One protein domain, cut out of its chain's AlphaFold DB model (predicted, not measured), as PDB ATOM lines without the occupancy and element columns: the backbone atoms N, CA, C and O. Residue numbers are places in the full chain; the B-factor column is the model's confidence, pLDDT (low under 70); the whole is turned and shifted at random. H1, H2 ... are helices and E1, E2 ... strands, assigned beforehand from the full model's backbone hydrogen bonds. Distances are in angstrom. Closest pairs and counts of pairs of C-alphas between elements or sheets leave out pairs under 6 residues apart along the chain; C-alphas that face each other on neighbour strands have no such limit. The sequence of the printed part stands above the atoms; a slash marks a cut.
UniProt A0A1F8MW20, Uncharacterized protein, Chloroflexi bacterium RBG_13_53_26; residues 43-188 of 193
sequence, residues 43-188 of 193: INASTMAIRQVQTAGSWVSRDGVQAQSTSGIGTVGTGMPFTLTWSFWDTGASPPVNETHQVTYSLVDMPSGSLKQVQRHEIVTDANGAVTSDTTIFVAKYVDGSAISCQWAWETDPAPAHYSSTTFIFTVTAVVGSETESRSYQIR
ATOM      1  N   ILE A  43     -16.401 -13.880  -1.174       70.56
ATOM      2  CA  ILE A  43     -15.877 -14.010  -2.548       70.56
ATOM      3  C   ILE A  43     -16.765 -14.941  -3.385       70.56
ATOM      4  O   ILE A  43     -17.044 -14.665  -4.558       70.56
ATOM      5  N   ASN A  44     -17.233 -16.039  -2.789       83.31
ATOM      6  CA  ASN A  44     -18.137 -16.968  -3.456       83.31
ATOM      7  C   ASN A  44     -19.497 -16.318  -3.738       83.31
ATOM      8  O   ASN A  44     -20.017 -16.468  -4.844       83.31
ATOM      9  N   ALA A  45     -20.047 -15.568  -2.780       86.69
ATOM     10  CA  ALA A  45     -21.318 -14.867  -2.922       86.69
ATOM     11  C   ALA A  45     -21.264 -13.798  -4.026       86.69
ATOM     12  O   ALA A  45     -22.100 -13.815  -4.933       86.69
ATOM     13  N   SER A  46     -20.228 -12.955  -4.031       89.31
ATOM     14  CA  SER A  46     -20.003 -11.943  -5.072       89.31
ATOM     15  C   SER A  46     -19.841 -12.592  -6.451       89.31
ATOM     16  O   SER A  46     -20.551 -12.255  -7.400       89.31
ATOM     17  N   THR A  47     -19.003 -13.631  -6.561       91.00
ATOM     18  CA  THR A  47     -18.820 -14.366  -7.825       91.00
ATOM     19  C   THR A  47     -20.132 -14.979  -8.318       91.00
ATOM     20  O   THR A  47     -20.405 -14.993  -9.522       91.00
ATOM     21  N   MET A  48     -20.961 -15.495  -7.410       93.12
ATOM     22  CA  MET A  48     -22.279 -16.013  -7.756       93.12
ATOM     23  C   MET A  48     -23.201 -14.907  -8.266       93.12
ATOM     24  O   MET A  48     -23.792 -15.102  -9.326       93.12
ATOM     25  N   ALA A  49     -23.295 -13.765  -7.578       93.38
ATOM     26  CA  ALA A  49     -24.124 -12.632  -7.993       93.38
ATOM     27  C   ALA A  49     -23.736 -12.130  -9.397       93.38
ATOM     28  O   ALA A  49     -24.601 -12.016 -10.270       93.38
ATOM     29  N   ILE A  50     -22.431 -11.980  -9.669       95.94
ATOM     30  CA  ILE A  50     -21.899 -11.629 -10.999       95.94
ATOM     31  C   ILE A  50     -22.345 -12.645 -12.056       95.94
ATOM     32  O   ILE A  50     -22.788 -12.270 -13.144       95.94
ATOM     33  N   ARG A  51     -22.245 -13.946 -11.757       95.38
ATOM     34  CA  ARG A  51     -22.657 -14.995 -12.701       95.38
ATOM     35  C   ARG A  51     -24.151 -14.929 -13.001       95.38
ATOM     36  O   ARG A  51     -24.513 -15.083 -14.161       95.38
ATOM     37  N   GLN A  52     -25.006 -14.654 -12.013       96.00
ATOM     38  CA  GLN A  52     -26.455 -14.558 -12.239       96.00
ATOM     39  C   GLN A  52     -26.803 -13.444 -13.232       96.00
ATOM     40  O   GLN A  52     -27.513 -13.695 -14.208       96.00
ATOM     41  N   VAL A  53     -26.257 -12.238 -13.038       96.69
ATOM     42  CA  VAL A  53     -26.514 -11.110 -13.951       96.69
ATOM     43  C   VAL A  53     -25.934 -11.361 -15.347       96.69
ATOM     44  O   VAL A  53     -26.583 -11.061 -16.347       96.69
ATOM     45  N   GLN A  54     -24.756 -11.992 -15.435       97.12
ATOM     46  CA  GLN A  54     -24.122 -12.340 -16.710       97.12
ATOM     47  C   GLN A  54     -24.882 -13.414 -17.484       97.12
ATOM     48  O   GLN A  54     -25.034 -13.289 -18.700       97.12
ATOM     49  N   THR A  55     -25.364 -14.461 -16.812       96.88
ATOM     50  CA  THR A  55     -26.142 -15.515 -17.467       96.88
ATOM     51  C   THR A  55     -27.475 -14.963 -17.963       96.88
ATOM     52  O   THR A  55     -27.785 -15.158 -19.137       96.88
ATOM     53  N   ALA A  56     -28.208 -14.198 -17.143       96.19
ATOM     54  CA  ALA A  56     -29.433 -13.525 -17.580       96.19
ATOM     55  C   ALA A  56     -29.184 -12.633 -18.804       96.19
ATOM     56  O   ALA A  56     -29.849 -12.784 -19.829       96.19
ATOM     57  N   GLY A  57     -28.183 -11.753 -18.722       96.31
ATOM     58  CA  GLY A  57     -27.836 -10.845 -19.810       96.31
ATOM     59  C   GLY A  57     -27.425 -11.561 -21.094       96.31
ATOM     60  O   GLY A  57     -27.856 -11.163 -22.171       96.31
ATOM     61  N   SER A  58     -26.639 -12.637 -20.999       97.00
ATOM     62  CA  SER A  58     -26.200 -13.429 -22.159       97.00
ATOM     63  C   SER A  58     -27.372 -14.088 -22.889       97.00
ATOM     64  O   SER A  58     -27.443 -14.020 -24.116       97.00
ATOM     65  N   TRP A  59     -28.319 -14.672 -22.147       97.38
ATOM     66  CA  TRP A  59     -29.524 -15.266 -22.731       97.38
ATOM     67  C   TRP A  59     -30.407 -14.215 -23.400       97.38
ATOM     68  O   TRP A  59     -30.700 -14.342 -24.586       97.38
ATOM     69  N   VAL A  60     -30.770 -13.155 -22.670       96.25
ATOM     70  CA  VAL A  60     -31.638 -12.091 -23.199       96.25
ATOM     71  C   VAL A  60     -30.992 -11.394 -24.396       96.25
ATOM     72  O   VAL A  60     -31.676 -11.097 -25.370       96.25
ATOM     73  N   SER A  61     -29.674 -11.177 -24.376       95.88
ATOM     74  CA  SER A  61     -28.971 -10.567 -25.510       95.88
ATOM     75  C   SER A  61     -28.982 -11.473 -26.737       95.88
ATOM     76  O   SER A  61     -29.233 -10.991 -27.836       95.88
ATOM     77  N   ARG A  62     -28.735 -12.779 -26.568       95.94
ATOM     78  CA  ARG A  62     -28.720 -13.748 -27.673       95.94
ATOM     79  C   ARG A  62     -30.071 -13.849 -28.371       95.94
ATOM     80  O   ARG A  62     -30.117 -13.891 -29.599       95.94
ATOM     81  N   ASP A  63     -31.146 -13.901 -27.601       95.62
ATOM     82  CA  ASP A  63     -32.494 -13.987 -28.158       95.62
ATOM     83  C   ASP A  63     -32.928 -12.621 -28.699       95.62
ATOM     84  O   ASP A  63     -33.516 -12.519 -29.772       95.62
ATOM     85  N   GLY A  64     -32.544 -11.544 -28.012       92.94
ATOM     86  CA  GLY A  64     -32.859 -10.177 -28.403       92.94
ATOM     87  C   GLY A  64     -32.253  -9.770 -29.740       92.94
ATOM     88  O   GLY A  64     -32.953  -9.148 -30.528       92.94
ATOM     89  N   VAL A  65     -31.011 -10.159 -30.055       92.75
ATOM     90  CA  VAL A  65     -30.421  -9.881 -31.383       92.75
ATOM     91  C   VAL A  65     -31.051 -10.701 -32.509       92.75
ATOM     92  O   VAL A  65     -30.938 -10.320 -33.670       92.75
ATOM     93  N   GLN A  66     -31.695 -11.828 -32.196       92.12
ATOM     94  CA  GLN A  66     -32.424 -12.636 -33.181       92.12
ATOM     95  C   GLN A  66     -33.851 -12.137 -33.385       92.12
ATOM     96  O   GLN A  66     -34.392 -12.291 -34.478       92.12
ATOM     97  N   ALA A  67     -34.434 -11.529 -32.350       92.06
ATOM     98  CA  ALA A  67     -35.801 -11.050 -32.345       92.06
ATOM     99  C   ALA A  67     -36.082 -10.139 -33.546       92.06
ATOM    100  O   ALA A  67     -35.390  -9.147 -33.781       92.06
ATOM    101  N   GLN A  68     -37.129 -10.495 -34.283       90.25
ATOM    102  CA  GLN A  68     -37.719  -9.703 -35.362       90.25
ATOM    103  C   GLN A  68     -38.900  -8.879 -34.845       90.25
ATOM    104  O   GLN A  68     -39.180  -7.796 -35.350       90.25
ATOM    105  N   SER A  69     -39.583  -9.392 -33.821       89.00
ATOM    106  CA  SER A  69     -40.674  -8.725 -33.122       89.00
ATOM    107  C   SER A  69     -40.487  -8.863 -31.616       89.00
ATOM    108  O   SER A  69     -39.894  -9.830 -31.130       89.00
ATOM    109  N   THR A  70     -40.987  -7.882 -30.874       89.88
ATOM    110  CA  THR A  70     -40.938  -7.869 -29.411       89.88
ATOM    111  C   THR A  70     -42.269  -7.374 -28.858       89.88
ATOM    112  O   THR A  70     -42.939  -6.550 -29.483       89.88
ATOM    113  N   SER A  71     -42.658  -7.852 -27.680       89.38
ATOM    114  CA  SER A  71     -43.854  -7.387 -26.975       89.38
ATOM    115  C   SER A  71     -43.609  -7.320 -25.466       89.38
ATOM    116  O   SER A  71     -42.761  -8.027 -24.927       89.38
ATOM    117  N   GLY A  72     -44.309  -6.418 -24.773       85.44
ATOM    118  CA  GLY A  72     -44.198  -6.231 -23.317       85.44
ATOM    119  C   GLY A  72     -43.010  -5.380 -22.838       85.44
ATOM    120  O   GLY A  72     -43.024  -4.919 -21.696       85.44
ATOM    121  N   ILE A  73     -42.020  -5.098 -23.698       87.31
ATOM    122  CA  ILE A  73     -40.884  -4.217 -23.366       87.31
ATOM    123  C   ILE A  73     -41.390  -2.803 -23.055       87.31
ATOM    124  O   ILE A  73     -42.040  -2.166 -23.884       87.31
ATOM    125  N   GLY A  74     -41.070  -2.299 -21.861       76.19
ATOM    126  CA  GLY A  74     -41.467  -0.965 -21.398       76.19
ATOM    127  C   GLY A  74     -42.969  -0.759 -21.157       76.19
ATOM    128  O   GLY A  74     -43.365   0.341 -20.783       76.19
ATOM    129  N   THR A  75     -43.816  -1.777 -21.353       66.00
ATOM    130  CA  THR A  75     -45.282  -1.647 -21.239       66.00
ATOM    131  C   THR A  75     -45.794  -1.856 -19.808       66.00
ATOM    132  O   THR A  75     -46.830  -1.305 -19.445       66.00
ATOM    133  N   VAL A  76     -45.095  -2.646 -18.983       57.56
ATOM    134  CA  VAL A  76     -45.572  -3.066 -17.652       57.56
ATOM    135  C   VAL A  76     -44.513  -2.804 -16.586       57.56
ATOM    136  O   VAL A  76     -43.560  -3.565 -16.499       57.56
ATOM    137  N   GLY A  77     -44.689  -1.785 -15.737       65.69
ATOM    138  CA  GLY A  77     -43.840  -1.558 -14.555       65.69
ATOM    139  C   GLY A  77     -42.335  -1.629 -14.853       65.69
ATOM    140  O   GLY A  77     -41.797  -0.793 -15.572       65.69
ATOM    141  N   THR A  78     -41.666  -2.652 -14.312       65.81
ATOM    142  CA  THR A  78     -40.244  -2.953 -14.544       65.81
ATOM    143  C   THR A  78     -39.918  -3.305 -16.003       65.81
ATOM    144  O   THR A  78     -38.797  -3.117 -16.448       65.81
ATOM    145  N   GLY A  79     -40.877  -3.752 -16.806       74.12
ATOM    146  CA  GLY A  79     -40.673  -4.236 -18.174       74.12
ATOM    147  C   GLY A  79     -40.642  -5.760 -18.265       74.12
ATOM    148  O   GLY A  79     -40.009  -6.304 -19.161       74.12
ATOM    149  N   MET A  80     -41.285  -6.447 -17.316       86.88
ATOM    150  CA  MET A  80     -41.457  -7.901 -17.281       86.88
ATOM    151  C   MET A  80     -42.939  -8.253 -17.052       86.88
ATOM    152  O   MET A  80     -43.599  -7.560 -16.272       86.88
ATOM    153  N   PRO A  81     -43.461  -9.345 -17.641       93.25
ATOM    154  CA  PRO A  81     -42.802 -10.195 -18.631       93.25
ATOM    155  C   PRO A  81     -42.682  -9.502 -19.996       93.25
ATOM    156  O   PRO A  81     -43.448  -8.593 -20.313       93.25
ATOM    157  N   PHE A  82     -41.738  -9.962 -20.813       93.00
ATOM    158  CA  PHE A  82     -41.635  -9.565 -22.218       93.00
ATOM    159  C   PHE A  82     -41.399 -10.783 -23.106       93.00
ATOM    160  O   PHE A  82     -40.875 -11.807 -22.656       93.00
ATOM    161  N   THR A  83     -41.760 -10.656 -24.379       95.25
ATOM    162  CA  THR A  83     -41.631 -11.720 -25.371       95.25
ATOM    163  C   THR A  83     -40.808 -11.245 -26.560       95.25
ATOM    164  O   THR A  83     -40.947 -10.115 -27.026       95.25
ATOM    165  N   LEU A  84     -39.942 -12.130 -27.040       94.94
ATOM    166  CA  LEU A  84     -39.116 -11.976 -28.226       94.94
ATOM    167  C   LEU A  84     -39.532 -13.040 -29.239       94.94
ATOM    168  O   LEU A  84     -39.659 -14.212 -28.884       94.94
ATOM    169  N   THR A  85     -39.730 -12.641 -30.490       94.75
ATOM    170  CA  THR A  85     -40.189 -13.546 -31.546       94.75
ATOM    171  C   THR A  85     -39.317 -13.407 -32.781       94.75
ATOM    172  O   THR A  85     -39.030 -12.291 -33.222       94.75
ATOM    173  N   TRP A  86     -38.912 -14.534 -33.358       93.38
ATOM    174  CA  TRP A  86     -38.219 -14.582 -34.643       93.38
ATOM    175  C   TRP A  86     -38.632 -15.814 -35.438       93.38
ATOM    176  O   TRP A  86     -39.075 -16.816 -34.884       93.38
ATOM    177  N   SER A  87     -38.482 -15.725 -36.752       91.50
ATOM    178  CA  SER A  87     -38.781 -16.808 -37.679       91.50
ATOM    179  C   SER A  87     -37.610 -17.049 -38.620       91.50
ATOM    180  O   SER A  87     -36.891 -16.112 -38.995       91.50
ATOM    181  N   PHE A  88     -37.424 -18.309 -39.002       84.50
ATOM    182  CA  PHE A  88     -36.488 -18.695 -40.050       84.50
ATOM    183  C   PHE A  88     -37.247 -18.892 -41.360       84.50
ATOM    184  O   PHE A  88     -38.254 -19.601 -41.416       84.50
ATOM    185  N   TRP A  89     -36.764 -18.241 -42.418       77.94
ATOM    186  CA  TRP A  89     -37.346 -18.353 -43.750       77.94
ATOM    187  C   TRP A  89     -36.600 -19.383 -44.585       77.94
ATOM    188  O   TRP A  89     -35.373 -19.350 -44.669       77.94
ATOM    189  N   ASP A  90     -37.363 -20.249 -45.238       74.44
ATOM    190  CA  ASP A  90     -36.897 -21.136 -46.290       74.44
ATOM    191  C   ASP A  90     -37.629 -20.776 -47.586       74.44
ATOM    192  O   ASP A  90     -38.820 -21.031 -47.759       74.44
ATOM    193  N   THR A  91     -36.900 -20.161 -48.518       66.50
ATOM    194  CA  THR A  91     -37.436 -19.729 -49.816       66.50
ATOM    195  C   THR A  91     -37.872 -20.895 -50.712       66.50
ATOM    196  O   THR A  91     -38.533 -20.656 -51.720       66.50
ATOM    197  N   GLY A  92     -37.494 -22.137 -50.382       68.38
ATOM    198  CA  GLY A  92     -37.901 -23.349 -51.095       68.38
ATOM    199  C   GLY A  92     -39.127 -24.062 -50.507       68.38
ATOM    200  O   GLY A  92     -39.622 -24.997 -51.135       68.38
ATOM    201  N   ALA A  93     -39.624 -23.640 -49.338       65.06
ATOM    202  CA  ALA A  93     -40.742 -24.273 -48.638       65.06
ATOM    203  C   ALA A  93     -42.082 -23.549 -48.878       65.06
ATOM    204  O   ALA A  93     -42.131 -22.356 -49.189       65.06
ATOM    205  N   SER A  94     -43.198 -24.275 -48.730       66.00
ATOM    206  CA  SER A  94     -44.552 -23.707 -48.751       66.00
ATOM    207  C   SER A  94     -45.303 -24.139 -47.482       66.00
ATOM    208  O   SER A  94     -45.630 -25.323 -47.376       66.00
ATOM    209  N   PRO A  95     -45.568 -23.228 -46.523       68.00
ATOM    210  CA  PRO A  95     -45.250 -21.793 -46.531       68.00
ATOM    211  C   PRO A  95     -43.739 -21.491 -46.372       68.00
ATOM    212  O   PRO A  95     -42.984 -22.358 -45.942       68.00
ATOM    213  N   PRO A  96     -43.284 -20.265 -46.712       68.94
ATOM    214  CA  PRO A  96     -41.861 -19.891 -46.706       68.94
ATOM    215  C   PRO A  96     -41.263 -19.714 -45.302       68.94
ATOM    216  O   PRO A  96     -40.069 -19.459 -45.165       68.94
ATOM    217  N   VAL A  97     -42.078 -19.793 -44.249       71.12
ATOM    218  CA  VAL A  97     -41.613 -19.826 -42.859       71.12
ATOM    219  C   VAL A  97     -41.424 -21.284 -42.483       71.12
ATOM    220  O   VAL A  97     -42.383 -22.044 -42.539       71.12
ATOM    221  N   ASN A  98     -40.208 -21.663 -42.103       79.50
ATOM    222  CA  ASN A  98     -39.906 -23.031 -41.690       79.50
ATOM    223  C   ASN A  98     -40.295 -23.251 -40.223       79.50
ATOM    224  O   ASN A  98     -41.040 -24.171 -39.894       79.50
ATOM    225  N   GLU A  99     -39.854 -22.343 -39.351       89.50
ATOM    226  CA  GLU A  99     -40.176 -22.373 -37.929       89.50
ATOM    227  C   GLU A  99     -40.219 -20.962 -37.331       89.50
ATOM    228  O   GLU A  99     -39.565 -20.028 -37.810       89.50
ATOM    229  N   THR A 100     -41.008 -20.814 -36.272       93.00
ATOM    230  CA  THR A 100     -41.131 -19.599 -35.468       93.00
ATOM    231  C   THR A 100     -40.780 -19.912 -34.027       93.00
ATOM    232  O   THR A 100     -41.332 -20.834 -33.430       93.00
ATOM    233  N   HIS A 101     -39.894 -19.102 -33.462       95.44
ATOM    234  CA  HIS A 101     -39.512 -19.137 -32.063       95.44
ATOM    235  C   HIS A 101     -40.187 -17.988 -31.334       95.44
ATOM    236  O   HIS A 101     -40.102 -16.830 -31.750       95.44
ATOM    237  N   GLN A 102     -40.816 -18.307 -30.212       97.00
ATOM    238  CA  GLN A 102     -41.364 -17.335 -29.286       97.00
ATOM    239  C   GLN A 102     -40.765 -17.580 -27.907       97.00
ATOM    240  O   GLN A 102     -41.023 -18.606 -27.283       97.00
ATOM    241  N   VAL A 103     -39.992 -16.614 -27.420       97.81
ATOM    242  CA  VAL A 103     -39.346 -16.681 -26.113       97.81
ATOM    243  C   VAL A 103     -39.939 -15.643 -25.186       97.81
ATOM    244  O   VAL A 103     -39.853 -14.449 -25.448       97.81
ATOM    245  N   THR A 104     -40.496 -16.096 -24.070       97.38
ATOM    246  CA  THR A 104     -41.032 -15.241 -23.014       97.38
ATOM    247  C   THR A 104     -40.118 -15.273 -21.800       97.38
ATOM    248  O   THR A 104     -39.806 -16.339 -21.264       97.38
ATOM    249  N   TYR A 105     -39.712 -14.090 -21.347       96.81
ATOM    250  CA  TYR A 105     -38.987 -13.903 -20.099       96.81
ATOM    251  C   TYR A 105     -39.945 -13.440 -19.008       96.81
ATOM    252  O   TYR A 105     -40.711 -12.496 -19.198       96.81
ATOM    253  N   SER A 106     -39.906 -14.111 -17.860       95.44
ATOM    254  CA  SER A 106     -40.769 -13.810 -16.717       95.44
ATOM    255  C   SER A 106     -40.040 -13.989 -15.388       95.44
ATOM    256  O   SER A 106     -38.964 -14.591 -15.317       95.44
ATOM    257  N   LEU A 107     -40.624 -13.425 -14.331       94.75
ATOM    258  CA  LEU A 107     -40.139 -13.569 -12.965       94.75
ATOM    259  C   LEU A 107     -40.961 -14.621 -12.230       94.75
ATOM    260  O   LEU A 107     -42.188 -14.550 -12.213       94.75
ATOM    261  N   VAL A 108     -40.268 -15.545 -11.575       95.50
ATOM    262  CA  VAL A 108     -40.866 -16.579 -10.725       95.50
ATOM    263  C   VAL A 108     -40.346 -16.435  -9.307       95.50
ATOM    264  O   VAL A 108     -39.188 -16.076  -9.096       95.50
ATOM    265  N   ASP A 109     -41.188 -16.722  -8.325       95.25
ATOM    266  CA  ASP A 109     -40.789 -16.705  -6.923       95.25
ATOM    267  C   ASP A 109     -39.755 -17.792  -6.616       95.25
ATOM    268  O   ASP A 109     -39.855 -18.936  -7.064       95.25
ATOM    269  N   MET A 110     -38.743 -17.439  -5.823       92.62
ATOM    270  CA  MET A 110     -37.884 -18.440  -5.196       92.62
ATOM    271  C   MET A 110     -38.689 -19.241  -4.154       92.62
ATOM    272  O   MET A 110     -39.642 -18.713  -3.581       92.62
ATOM    273  N   PRO A 111     -38.278 -20.481  -3.818       89.88
ATOM    274  CA  PRO A 111     -38.926 -21.266  -2.759       89.88
ATOM    275  C   PRO A 111     -38.971 -20.564  -1.393       89.88
ATOM    276  O   PRO A 111     -39.796 -20.900  -0.547       89.88
ATOM    277  N   SER A 112     -38.064 -19.615  -1.160       87.44
ATOM    278  CA  SER A 112     -38.032 -18.770   0.028       87.44
ATOM    279  C   SER A 112     -37.464 -17.385  -0.292       87.44
ATOM    280  O   SER A 112     -36.653 -17.221  -1.207       87.44
ATOM    281  N   GLY A 113     -37.873 -16.392   0.502       89.38
ATOM    282  CA  GLY A 113     -37.431 -15.001   0.375       89.38
ATOM    283  C   GLY A 113     -38.247 -14.174  -0.623       89.38
ATOM    284  O   GLY A 113     -39.214 -14.643  -1.212       89.38
ATOM    285  N   SER A 114     -37.862 -12.906  -0.783       92.31
ATOM    286  CA  SER A 114     -38.485 -11.957  -1.719       92.31
ATOM    287  C   SER A 114     -37.853 -11.967  -3.117       92.31
ATOM    288  O   SER A 114     -38.423 -11.404  -4.055       92.31
ATOM    289  N   LEU A 115     -36.682 -12.598  -3.258       95.00
ATOM    290  CA  LEU A 115     -35.939 -12.681  -4.512       95.00
ATOM    291  C   LEU A 115     -36.640 -13.594  -5.522       95.00
ATOM    292  O   LEU A 115     -37.379 -14.516  -5.173       95.00
ATOM    293  N   LYS A 116     -36.366 -13.338  -6.798       95.69
ATOM    294  CA  LYS A 116     -36.990 -14.001  -7.940       95.69
ATOM    295  C   LYS A 116     -35.982 -14.830  -8.737       95.69
ATOM    296  O   LYS A 116     -34.761 -14.711  -8.595       95.69
ATOM    297  N   GLN A 117     -36.519 -15.670  -9.605       95.44
ATOM    298  CA  GLN A 117     -35.823 -16.355 -10.683       95.44
ATOM    299  C   GLN A 117     -36.259 -15.751 -12.009       95.44
ATOM    300  O   GLN A 117     -37.430 -15.423 -12.184       95.44
ATOM    301  N   VAL A 118     -35.327 -15.638 -12.949       96.25
ATOM    302  CA  VAL A 118     -35.652 -15.294 -14.333       96.25
ATOM    303  C   VAL A 118     -35.888 -16.600 -15.074       96.25
ATOM    304  O   VAL A 118     -34.974 -17.416 -15.230       96.25
ATOM    305  N   GLN A 119     -37.125 -16.799 -15.508       97.06
ATOM    306  CA  GLN A 119     -37.529 -17.923 -16.336       97.06
ATOM    307  C   GLN A 119     -37.511 -17.496 -17.800       97.06
ATOM    308  O   GLN A 119     -38.018 -16.431 -18.151       97.06
ATOM    309  N   ARG A 120     -36.948 -18.355 -18.644       97.69
ATOM    310  CA  ARG A 120     -37.063 -18.304 -20.097       97.69
ATOM    311  C   ARG A 120     -37.967 -19.454 -20.529       97.69
ATOM    312  O   ARG A 120     -37.643 -20.614 -20.274       97.69
ATOM    313  N   HIS A 121     -39.078 -19.130 -21.172       98.19
ATOM    314  CA  HIS A 121     -40.013 -20.093 -21.748       98.19
ATOM    315  C   HIS A 121     -40.008 -19.938 -23.265       98.19
ATOM    316  O   HIS A 121     -40.302 -18.856 -23.763       98.19
ATOM    317  N   GLU A 122     -39.617 -20.983 -23.986       97.94
ATOM    318  CA  GLU A 122     -39.529 -21.000 -25.444       97.94
ATOM    319  C   GLU A 122     -40.538 -21.976 -26.032       97.94
ATOM    320  O   GLU A 122     -40.565 -23.148 -25.661       97.94
ATOM    321  N   ILE A 123     -41.312 -21.481 -26.992       97.69
ATOM    322  CA  ILE A 123     -42.182 -22.282 -27.842       97.69
ATOM    323  C   ILE A 123     -41.642 -22.188 -29.267       97.69
ATOM    324  O   ILE A 123     -41.450 -21.087 -29.789       97.69
ATOM    325  N   VAL A 124     -41.418 -23.343 -29.890       95.56
ATOM    326  CA  VAL A 124     -41.060 -23.458 -31.308       95.56
ATOM    327  C   VAL A 124     -42.242 -24.051 -32.051       95.56
ATOM    328  O   VAL A 124     -42.822 -25.054 -31.633       95.56
ATOM    329  N   THR A 125     -42.621 -23.391 -33.135       94.94
ATOM    330  CA  THR A 125     -43.763 -23.753 -33.968       94.94
ATOM    331  C   THR A 125     -43.294 -23.954 -35.402       94.94
ATOM    332  O   THR A 125     -42.513 -23.145 -35.895       94.94
ATOM    333  N   ASP A 126     -43.753 -25.012 -36.066       90.44
ATOM    334  CA  ASP A 126     -43.436 -25.268 -37.471       90.44
ATOM    335  C   ASP A 126     -44.187 -24.330 -38.436       90.44
ATOM    336  O   ASP A 126     -45.019 -23.503 -38.053       90.44
ATOM    337  N   ALA A 127     -43.905 -24.507 -39.724       86.38
ATOM    338  CA  ALA A 127     -44.540 -23.832 -40.847       86.38
ATOM    339  C   ALA A 127     -46.084 -23.861 -40.828       86.38
ATOM    340  O   ALA A 127     -46.727 -22.948 -41.344       86.38
ATOM    341  N   ASN A 128     -46.689 -24.899 -40.241       85.25
ATOM    342  CA  ASN A 128     -48.136 -25.113 -40.219       85.25
ATOM    343  C   ASN A 128     -48.798 -24.615 -38.928       85.25
ATOM    344  O   ASN A 128     -50.015 -24.749 -38.776       85.25
ATOM    345  N   GLY A 129     -48.028 -24.054 -37.995       85.75
ATOM    346  CA  GLY A 129     -48.549 -23.621 -36.703       85.75
ATOM    347  C   GLY A 129     -48.559 -24.716 -35.631       85.75
ATOM    348  O   GLY A 129     -49.122 -24.494 -34.558       85.75
ATOM    349  N   ALA A 130     -47.963 -25.890 -35.876       91.75
ATOM    350  CA  ALA A 130     -47.881 -26.954 -34.880       91.75
ATOM    351  C   ALA A 130     -46.677 -26.749 -33.952       91.75
ATOM    352  O   ALA A 130     -45.562 -26.489 -34.404       91.75
ATOM    353  N   VAL A 131     -46.891 -26.895 -32.642       95.62
ATOM    354  CA  VAL A 131     -45.817 -26.792 -31.646       95.62
ATOM    355  C   VAL A 131     -44.896 -28.005 -31.763       95.62
ATOM    356  O   VAL A 131     -45.317 -29.139 -31.531       95.62
ATOM    357  N   THR A 132     -43.632 -27.763 -32.102       94.44
ATOM    358  CA  THR A 132     -42.580 -28.787 -32.202       94.44
ATOM    359  C   THR A 132     -41.727 -28.860 -30.940       94.44
ATOM    360  O   THR A 132     -41.148 -29.907 -30.645       94.44
ATOM    361  N   SER A 133     -41.666 -27.772 -30.167       96.19
ATOM    362  CA  SER A 133     -40.970 -27.717 -28.883       96.19
ATOM    363  C   SER A 133     -41.642 -26.738 -27.926       96.19
ATOM    364  O   SER A 133     -42.066 -25.657 -28.328       96.19
ATOM    365  N   ASP A 134     -41.688 -27.109 -26.651       97.31
ATOM    366  CA  ASP A 134     -42.085 -26.253 -25.536       97.31
ATOM    367  C   ASP A 134     -41.095 -26.504 -24.392       97.31
ATOM    368  O   ASP A 134     -41.057 -27.588 -23.803       97.31
ATOM    369  N   THR A 135     -40.219 -25.533 -24.143       97.50
ATOM    370  CA  THR A 135     -39.104 -25.673 -23.207       97.50
ATOM    371  C   THR A 135     -39.074 -24.523 -22.216       97.50
ATOM    372  O   THR A 135     -39.028 -23.350 -22.579       97.50
ATOM    373  N   THR A 136     -39.001 -24.861 -20.931       97.38
ATOM    374  CA  THR A 136     -38.804 -23.901 -19.843       97.38
ATOM    375  C   THR A 136     -37.450 -24.118 -19.178       97.38
ATOM    376  O   THR A 136     -37.131 -25.228 -18.757       97.38
ATOM    377  N   ILE A 137     -36.676 -23.040 -19.022       96.50
ATOM    378  CA  ILE A 137     -35.420 -23.038 -18.266       96.50
ATOM    379  C   ILE A 137     -35.331 -21.833 -17.325       96.50
ATOM    380  O   ILE A 137     -35.849 -20.753 -17.608       96.50
ATOM    381  N   PHE A 138     -34.611 -21.994 -16.216       95.69
ATOM    382  CA  PHE A 138     -34.237 -20.883 -15.341       95.69
ATOM    383  C   PHE A 138     -32.868 -20.349 -15.752       95.69
ATOM    384  O   PHE A 138     -31.872 -21.068 -15.666       95.69
ATOM    385  N   VAL A 139     -32.816 -19.092 -16.191       95.69
ATOM    386  CA  VAL A 139     -31.584 -18.464 -16.698       95.69
ATOM    387  C   VAL A 139     -30.835 -17.676 -15.627       95.69
ATOM    388  O   VAL A 139     -29.632 -17.477 -15.750       95.69
ATOM    389  N   ALA A 140     -31.517 -17.256 -14.561       95.06
ATOM    390  CA  ALA A 140     -30.889 -16.667 -13.384       95.06
ATOM    391  C   ALA A 140     -31.745 -16.874 -12.133       95.06
ATOM    392  O   ALA A 140     -32.958 -17.070 -12.209       95.06
ATOM    393  N   LYS A 141     -31.100 -16.820 -10.970       94.75
ATOM    394  CA  LYS A 141     -31.706 -16.921  -9.639       94.75
ATOM    395  C   LYS A 141     -31.216 -15.781  -8.759       94.75
ATOM    396  O   LYS A 141     -30.226 -15.134  -9.086       94.75
ATOM    397  N   TYR A 142     -31.884 -15.592  -7.622       94.94
ATOM    398  CA  TYR A 142     -31.534 -14.566  -6.637       94.94
ATOM    399  C   TYR A 142     -31.603 -13.139  -7.197       94.94
ATOM    400  O   TYR A 142     -30.807 -12.279  -6.837       94.94
ATOM    401  N   VAL A 143     -32.541 -12.895  -8.109       94.56
ATOM    402  CA  VAL A 143     -32.714 -11.598  -8.762       94.56
ATOM    403  C   VAL A 143     -33.658 -10.734  -7.937       94.56
ATOM    404  O   VAL A 143     -34.705 -11.205  -7.487       94.56
ATOM    405  N   ASP A 144     -33.310  -9.468  -7.745       94.25
ATOM    406  CA  ASP A 144     -34.228  -8.488  -7.181       94.25
ATOM    407  C   ASP A 144     -35.256  -8.096  -8.248       94.25
ATOM    408  O   ASP A 144     -34.966  -7.361  -9.192       94.25
ATOM    409  N   GLY A 145     -36.476  -8.616  -8.100       90.19
ATOM    410  CA  GLY A 145     -37.570  -8.360  -9.033       90.19
ATOM    411  C   GLY A 145     -38.044  -6.904  -9.064       90.19
ATOM    412  O   GLY A 145     -38.738  -6.531 -10.005       90.19
ATOM    413  N   SER A 146     -37.682  -6.085  -8.073       90.50
ATOM    414  CA  SER A 146     -37.972  -4.646  -8.071       90.50
ATOM    415  C   SER A 146     -36.911  -3.819  -8.802       90.50
ATOM    416  O   SER A 146     -37.211  -2.728  -9.282       90.50
ATOM    417  N   ALA A 147     -35.696  -4.361  -8.938       90.81
ATOM    418  CA  ALA A 147     -34.538  -3.713  -9.557       90.81
ATOM    419  C   ALA A 147     -34.110  -4.371 -10.884       90.81
ATOM    420  O   ALA A 147     -32.982  -4.184 -11.352       90.81
ATOM    421  N   ILE A 148     -34.994  -5.170 -11.482       90.88
ATOM    422  CA  ILE A 148     -34.878  -5.643 -12.861       90.88
ATOM    423  C   ILE A 148     -35.664  -4.697 -13.762       90.88
ATOM    424  O   ILE A 148     -36.724  -4.218 -13.362       90.88
ATOM    425  N   SER A 149     -35.185  -4.443 -14.977       91.00
ATOM    426  CA  SER A 149     -35.978  -3.723 -15.961       91.00
ATOM    427  C   SER A 149     -35.700  -4.084 -17.413       91.00
ATOM    428  O   SER A 149     -34.598  -4.492 -17.757       91.00
ATOM    429  N   CYS A 150     -36.691  -3.903 -18.285       90.38
ATOM    430  CA  CYS A 150     -36.525  -4.003 -19.735       90.38
ATOM    431  C   CYS A 150     -37.295  -2.875 -20.424       90.38
ATOM    432  O   CYS A 150     -38.528  -2.847 -20.410       90.38
ATOM    433  N   GLN A 151     -36.571  -1.913 -20.989       89.25
ATOM    434  CA  GLN A 151     -37.159  -0.691 -21.537       89.25
ATOM    435  C   GLN A 151     -36.500  -0.312 -22.855       89.25
ATOM    436  O   GLN A 151     -35.311  -0.536 -23.055       89.25
ATOM    437  N   TRP A 152     -37.263   0.299 -23.753       86.62
ATOM    438  CA  TRP A 152     -36.702   0.888 -24.960       86.62
ATOM    439  C   TRP A 152     -35.808   2.077 -24.611       86.62
ATOM    440  O   TRP A 152     -36.204   2.950 -23.836       86.62
ATOM    441  N   ALA A 153     -34.617   2.132 -25.207       81.94
ATOM    442  CA  ALA A 153     -33.790   3.327 -25.182       81.94
ATOM    443  C   ALA A 153     -34.458   4.357 -26.097       81.94
ATOM    444  O   ALA A 153     -34.265   4.335 -27.313       81.94
ATOM    445  N   TRP A 154     -35.320   5.208 -25.549       66.19
ATOM    446  CA  TRP A 154     -35.774   6.385 -26.276       66.19
ATOM    447  C   TRP A 154     -34.532   7.243 -26.537       66.19
ATOM    448  O   TRP A 154     -33.841   7.650 -25.603       66.19
ATOM    449  N   GLU A 155     -34.174   7.436 -27.806       51.72
ATOM    450  CA  GLU A 155     -33.100   8.363 -28.140       51.72
ATOM    451  C   GLU A 155     -33.546   9.766 -27.714       51.72
ATOM    452  O   GLU A 155     -34.611  10.249 -28.091       51.72
ATOM    453  N   THR A 156     -32.723  10.413 -26.894       43.88
ATOM    454  CA  THR A 156     -32.796  11.836 -26.528       43.88
ATOM    455  C   THR A 156     -32.383  12.733 -27.703       43.88
ATOM    456  O   THR A 156     -31.826  13.806 -27.487       43.88
ATOM    457  N   ASP A 157     -32.609  12.313 -28.948       39.34
ATOM    458  CA  ASP A 157     -32.270  13.117 -30.120       39.34
ATOM    459  C   ASP A 157     -33.517  13.913 -30.552       39.34
ATOM    460  O   ASP A 157     -34.555  13.310 -30.851       39.34
ATOM    461  N   PRO A 158     -33.503  15.261 -30.526       50.12
ATOM    462  CA  PRO A 158     -34.650  16.055 -30.933       50.12
ATOM    463  C   PRO A 158     -34.748  16.049 -32.463       50.12
ATOM    464  O   PRO A 158     -34.266  16.957 -33.134       50.12
ATOM    465  N   ALA A 159     -35.396  15.036 -33.030       42.09
ATOM    466  CA  ALA A 159     -35.715  14.983 -34.453       42.09
ATOM    467  C   ALA A 159     -37.062  14.263 -34.682       42.09
ATOM    468  O   ALA A 159     -37.524  13.520 -33.818       42.09
ATOM    469  N   PRO A 160     -37.763  14.576 -35.786       45.19
ATOM    470  CA  PRO A 160     -39.220  14.579 -35.872       45.19
ATOM    471  C   PRO A 160     -39.833  13.184 -35.722       45.19
ATOM    472  O   PRO A 160     -39.202  12.174 -36.025       45.19
ATOM    473  N   ALA A 161     -41.083  13.163 -35.247       47.72
ATOM    474  CA  ALA A 161     -41.927  11.984 -35.071       47.72
ATOM    475  C   ALA A 161     -41.676  10.911 -36.148       47.72
ATOM    476  O   ALA A 161     -41.674  11.251 -37.327       47.72
ATOM    477  N   HIS A 162     -41.530   9.647 -35.722       45.34
ATOM    478  CA  HIS A 162     -41.388   8.411 -36.526       45.34
ATOM    479  C   HIS A 162     -40.029   7.679 -36.521       45.34
ATOM    480  O   HIS A 162     -39.743   6.948 -37.467       45.34
ATOM    481  N   TYR A 163     -39.255   7.721 -35.432       45.69
ATOM    482  CA  TYR A 163     -38.225   6.699 -35.188       45.69
ATOM    483  C   TYR A 163     -38.590   5.837 -33.976       45.69
ATOM    484  O   TYR A 163     -38.584   6.280 -32.830       45.69
ATOM    485  N   SER A 164     -38.969   4.587 -34.248       54.56
ATOM    486  CA  SER A 164     -39.069   3.530 -33.243       54.56
ATOM    487  C   SER A 164     -37.677   3.273 -32.673       54.56
ATOM    488  O   SER A 164     -36.754   3.001 -33.443       54.56
ATOM    489  N   SER A 165     -37.525   3.336 -31.348       59.09
ATOM    490  CA  SER A 165     -36.296   2.904 -30.676       59.09
ATOM    491  C   SER A 165     -35.891   1.527 -31.203       59.09
ATOM    492  O   SER A 165     -36.648   0.568 -31.085       59.09
ATOM    493  N   THR A 166     -34.718   1.424 -31.829       74.81
ATOM    494  CA  THR A 166     -34.230   0.142 -32.354       74.81
ATOM    495  C   THR A 166     -33.501  -0.664 -31.293       74.81
ATOM    496  O   THR A 166     -32.904  -1.683 -31.615       74.81
ATOM    497  N   THR A 167     -33.454  -0.187 -30.051       85.69
ATOM    498  CA  THR A 167     -32.569  -0.741 -29.035       85.69
ATOM    499  C   THR A 167     -33.255  -0.738 -27.683       85.69
ATOM    500  O   THR A 167     -33.650   0.314 -27.192       85.69
ATOM    501  N   PHE A 168     -33.362  -1.899 -27.049       88.50
ATOM    502  CA  PHE A 168     -33.852  -1.998 -25.681       88.50
ATOM    503  C   PHE A 168     -32.696  -2.216 -24.703       88.50
ATOM    504  O   PHE A 168     -31.644  -2.755 -25.050       88.50
ATOM    505  N   ILE A 169     -32.885  -1.755 -23.473       91.62
ATOM    506  CA  ILE A 169     -31.955  -1.896 -22.361       91.62
ATOM    507  C   ILE A 169     -32.577  -2.871 -21.371       91.62
ATOM    508  O   ILE A 169     -33.643  -2.613 -20.812       91.62
ATOM    509  N   PHE A 170     -31.891  -3.990 -21.162       94.38
ATOM    510  CA  PHE A 170     -32.216  -4.966 -20.138       94.38
ATOM    511  C   PHE A 170     -31.282  -4.790 -18.941       94.38
ATOM    512  O   PHE A 170     -30.077  -5.009 -19.054       94.38
ATOM    513  N   THR A 171     -31.830  -4.412 -17.794       95.06
ATOM    514  CA  THR A 171     -31.114  -4.270 -16.525       95.06
ATOM    515  C   THR A 171     -31.521  -5.393 -15.589       95.06
ATOM    516  O   THR A 171     -32.702  -5.686 -15.433       95.06
ATOM    517  N   VAL A 172     -30.548  -6.027 -14.945       95.69
ATOM    518  CA  VAL A 172     -30.771  -7.110 -13.989       95.69
ATOM    519  C   VAL A 172     -29.889  -6.917 -12.769       95.69
ATOM    520  O   VAL A 172     -28.703  -6.611 -12.894       95.69
ATOM    521  N   THR A 173     -30.480  -7.126 -11.595       96.25
ATOM    522  CA  THR A 173     -29.810  -6.992 -10.300       96.25
ATOM    523  C   THR A 173     -29.942  -8.298  -9.524       96.25
ATOM    524  O   THR A 173     -31.053  -8.786  -9.341       96.25
ATOM    525  N   ALA A 174     -28.829  -8.883  -9.085       96.00
ATOM    526  CA  ALA A 174     -28.790 -10.109  -8.292       96.00
ATOM    527  C   ALA A 174     -28.234  -9.845  -6.890       96.00
ATOM    528  O   ALA A 174     -27.287  -9.076  -6.737       96.00
ATOM    529  N   VAL A 175     -28.804 -10.512  -5.885       95.25
ATOM    530  CA  VAL A 175     -28.443 -10.378  -4.468       95.25
ATOM    531  C   VAL A 175     -28.145 -11.758  -3.888       95.25
ATOM    532  O   VAL A 175     -29.039 -12.595  -3.782       95.25
ATOM    533  N   VAL A 176     -26.898 -12.019  -3.499       91.44
ATOM    534  CA  VAL A 176     -26.468 -13.297  -2.912       91.44
ATOM    535  C   VAL A 176     -25.768 -13.019  -1.586       91.44
ATOM    536  O   VAL A 176     -24.700 -12.419  -1.559       91.44
ATOM    537  N   GLY A 177     -26.356 -13.457  -0.471       87.69
ATOM    538  CA  GLY A 177     -25.840 -13.107   0.856       87.69
ATOM    539  C   GLY A 177     -25.924 -11.596   1.096       87.69
ATOM    540  O   GLY A 177     -27.009 -11.027   0.998       87.69
ATOM    541  N   SER A 178     -24.790 -10.962   1.402       87.38
ATOM    542  CA  SER A 178     -24.635  -9.500   1.498       87.38
ATOM    543  C   SER A 178     -24.263  -8.828   0.173       87.38
ATOM    544  O   SER A 178     -24.261  -7.602   0.095       87.38
ATOM    545  N   GLU A 179     -23.944  -9.609  -0.858       91.50
ATOM    546  CA  GLU A 179     -23.391  -9.101  -2.109       91.50
ATOM    547  C   GLU A 179     -24.503  -8.777  -3.102       91.50
ATOM    548  O   GLU A 179     -25.419  -9.574  -3.316       91.50
ATOM    549  N   THR A 180     -24.413  -7.603  -3.724       95.25
ATOM    550  CA  THR A 180     -25.375  -7.121  -4.720       95.25
ATOM    551  C   THR A 180     -24.644  -6.721  -5.987       95.25
ATOM    552  O   THR A 180     -23.702  -5.939  -5.946       95.25
ATOM    553  N   GLU A 181     -25.111  -7.225  -7.123       96.56
ATOM    554  CA  GLU A 181     -24.532  -6.959  -8.436       96.56
ATOM    555  C   GLU A 181     -25.616  -6.529  -9.410       96.56
ATOM    556  O   GLU A 181     -26.671  -7.155  -9.477       96.56
ATOM    557  N   SER A 182     -25.353  -5.488 -10.200       96.56
ATOM    558  CA  SER A 182     -26.292  -4.983 -11.202       96.56
ATOM    559  C   SER A 182     -25.603  -4.752 -12.538       96.56
ATOM    560  O   SER A 182     -24.483  -4.238 -12.595       96.56
ATOM    561  N   ARG A 183     -26.260  -5.144 -13.634       96.00
ATOM    562  CA  ARG A 183     -25.757  -4.935 -14.998       96.00
ATOM    563  C   ARG A 183     -26.871  -4.567 -15.958       96.00
ATOM    564  O   ARG A 183     -27.977  -5.086 -15.862       96.00
ATOM    565  N   SER A 184     -26.522  -3.717 -16.921       95.19
ATOM    566  CA  SER A 184     -27.391  -3.314 -18.025       95.19
ATOM    567  C   SER A 184     -26.817  -3.778 -19.360       95.19
ATOM    568  O   SER A 184     -25.612  -3.683 -19.595       95.19
ATOM    569  N   TYR A 185     -27.693  -4.271 -20.227       94.44
ATOM    570  CA  TYR A 185     -27.387  -4.837 -21.534       94.44
ATOM    571  C   TYR A 185     -28.178  -4.085 -22.591       94.44
ATOM    572  O   TYR A 185     -29.406  -4.097 -22.582       94.44
ATOM    573  N   GLN A 186     -27.462  -3.428 -23.496       92.50
ATOM    574  CA  GLN A 186     -28.049  -2.722 -24.623       92.50
ATOM    575  C   GLN A 186     -28.156  -3.679 -25.810       92.50
ATOM    576  O   GLN A 186     -27.154  -4.244 -26.249       92.50
ATOM    577  N   ILE A 187     -29.372  -3.890 -26.303       91.69
ATOM    578  CA  ILE A 187     -29.679  -4.947 -27.262       91.69
ATOM    579  C   ILE A 187     -30.473  -4.355 -28.412       91.69
ATOM    580  O   ILE A 187     -31.533  -3.764 -28.216       91.69
ATOM    581  N   ARG A 188     -29.941  -4.517 -29.623       90.12
ATOM    582  CA  ARG A 188     -30.567  -4.072 -30.866       90.12
ATOM    583  C   ARG A 188     -31.176  -5.282 -31.578       90.12
ATOM    584  O   ARG A 188     -30.402  -6.106 -32.072       90.12
TER     585      ARG A 188
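Overview. This is residues 43 to 188 of the 193 residues of an uncharacterized protein of Chloroflexi bacterium RBG_13_53_26 (UniProt A0A1F8MW20). Look first for a long, twisted wall of five strands, E1 to E5, and a smaller sheet, E6 to E8, only partly face to face with it; the long helix H1 covers one face of each, running along their strands. A long loop between E6 and E7 makes an arm, of which residues 156 to 162 stick out. The printed part has 146 residues, with one named helix followed by eight named strands; the sheets run E1 E2 E3 E4 E5 and E6 E7 E8, both antiparallel, and the class is mixed, helices and strands. The whole is only just compact, close to loose, with a radius of gyration of the C-alphas of 17.1 A, and spans 56 by 44 by 24 A.

Arrangement. Start at the larger sheet, a meander, each strand the antiparallel neighbour of the one before: E1, residues 69 to 71, E2, 82 to 89, E3, 97 to 109, E4, 116 to 126, and E5, 131 to 143. Find N 71 and O 83 of E1 and E2 at 2.9 A, N 84 and O 103 of E2 and E3 at 2.8 A, N 104 and O 121 of E3 and E4 at 2.8 A, and N 120 and O 137 of E4 and E5 at 2.8 A, within hydrogen-bond range. E6, residues 149 to 152, E7, 168 to 176, and E8, 179 to 187, form a second meander, with N 169 and O 151 at 2.7 A and N 174 and O 181 at 2.8 A. The two sheets make a sandwich, two sheets face to face, their best planes 30 degrees apart; the closest C-alphas of E5 and E7 are those of Val 143 and Ala 174, 4.2 A apart. H1, residues 43 to 66, is on both sheets, in two layers with each, a helix on one face of a sheet. Its height over the larger sheet is 9.6 A, over E3, E4 and E5, and it runs only just along the strands, at 27 degrees to E4 on the local plane; its closest C-alphas with E5 are those of Gln 52 and Ala 140, 5.0 A. Its height over the smaller sheet is 7.9 A, over E7 and E8; the C-alphas of Ser 46 and Glu 179 are 5.3 A apart. In H1, 19 of 20 O i to N i+4 pairs are within hydrogen-bond range.

Along the chain. Find C-alpha 43 at (-15.877, -14.010, -2.548); from there H1 runs 34.8 A to C-alpha 66. E3 runs 36.1 A, E4 32.3 A and E5 30.4 A, from C-alpha 131 at (-45.817, -26.792, -31.646). E7 runs 26.5 A, and E8 26.3 A to C-alpha 187 at (-29.679, -4.947, -27.262).

Size, cuts and confidence. The farthest C-alphas, of Gly 92 and Ser 178, are 56.0 A apart. The printed part has no cut, and the link E6 to E7 is long. Look for pLDDT under 70 at residues 75 to 78, 91 to 96 and 154 to 165.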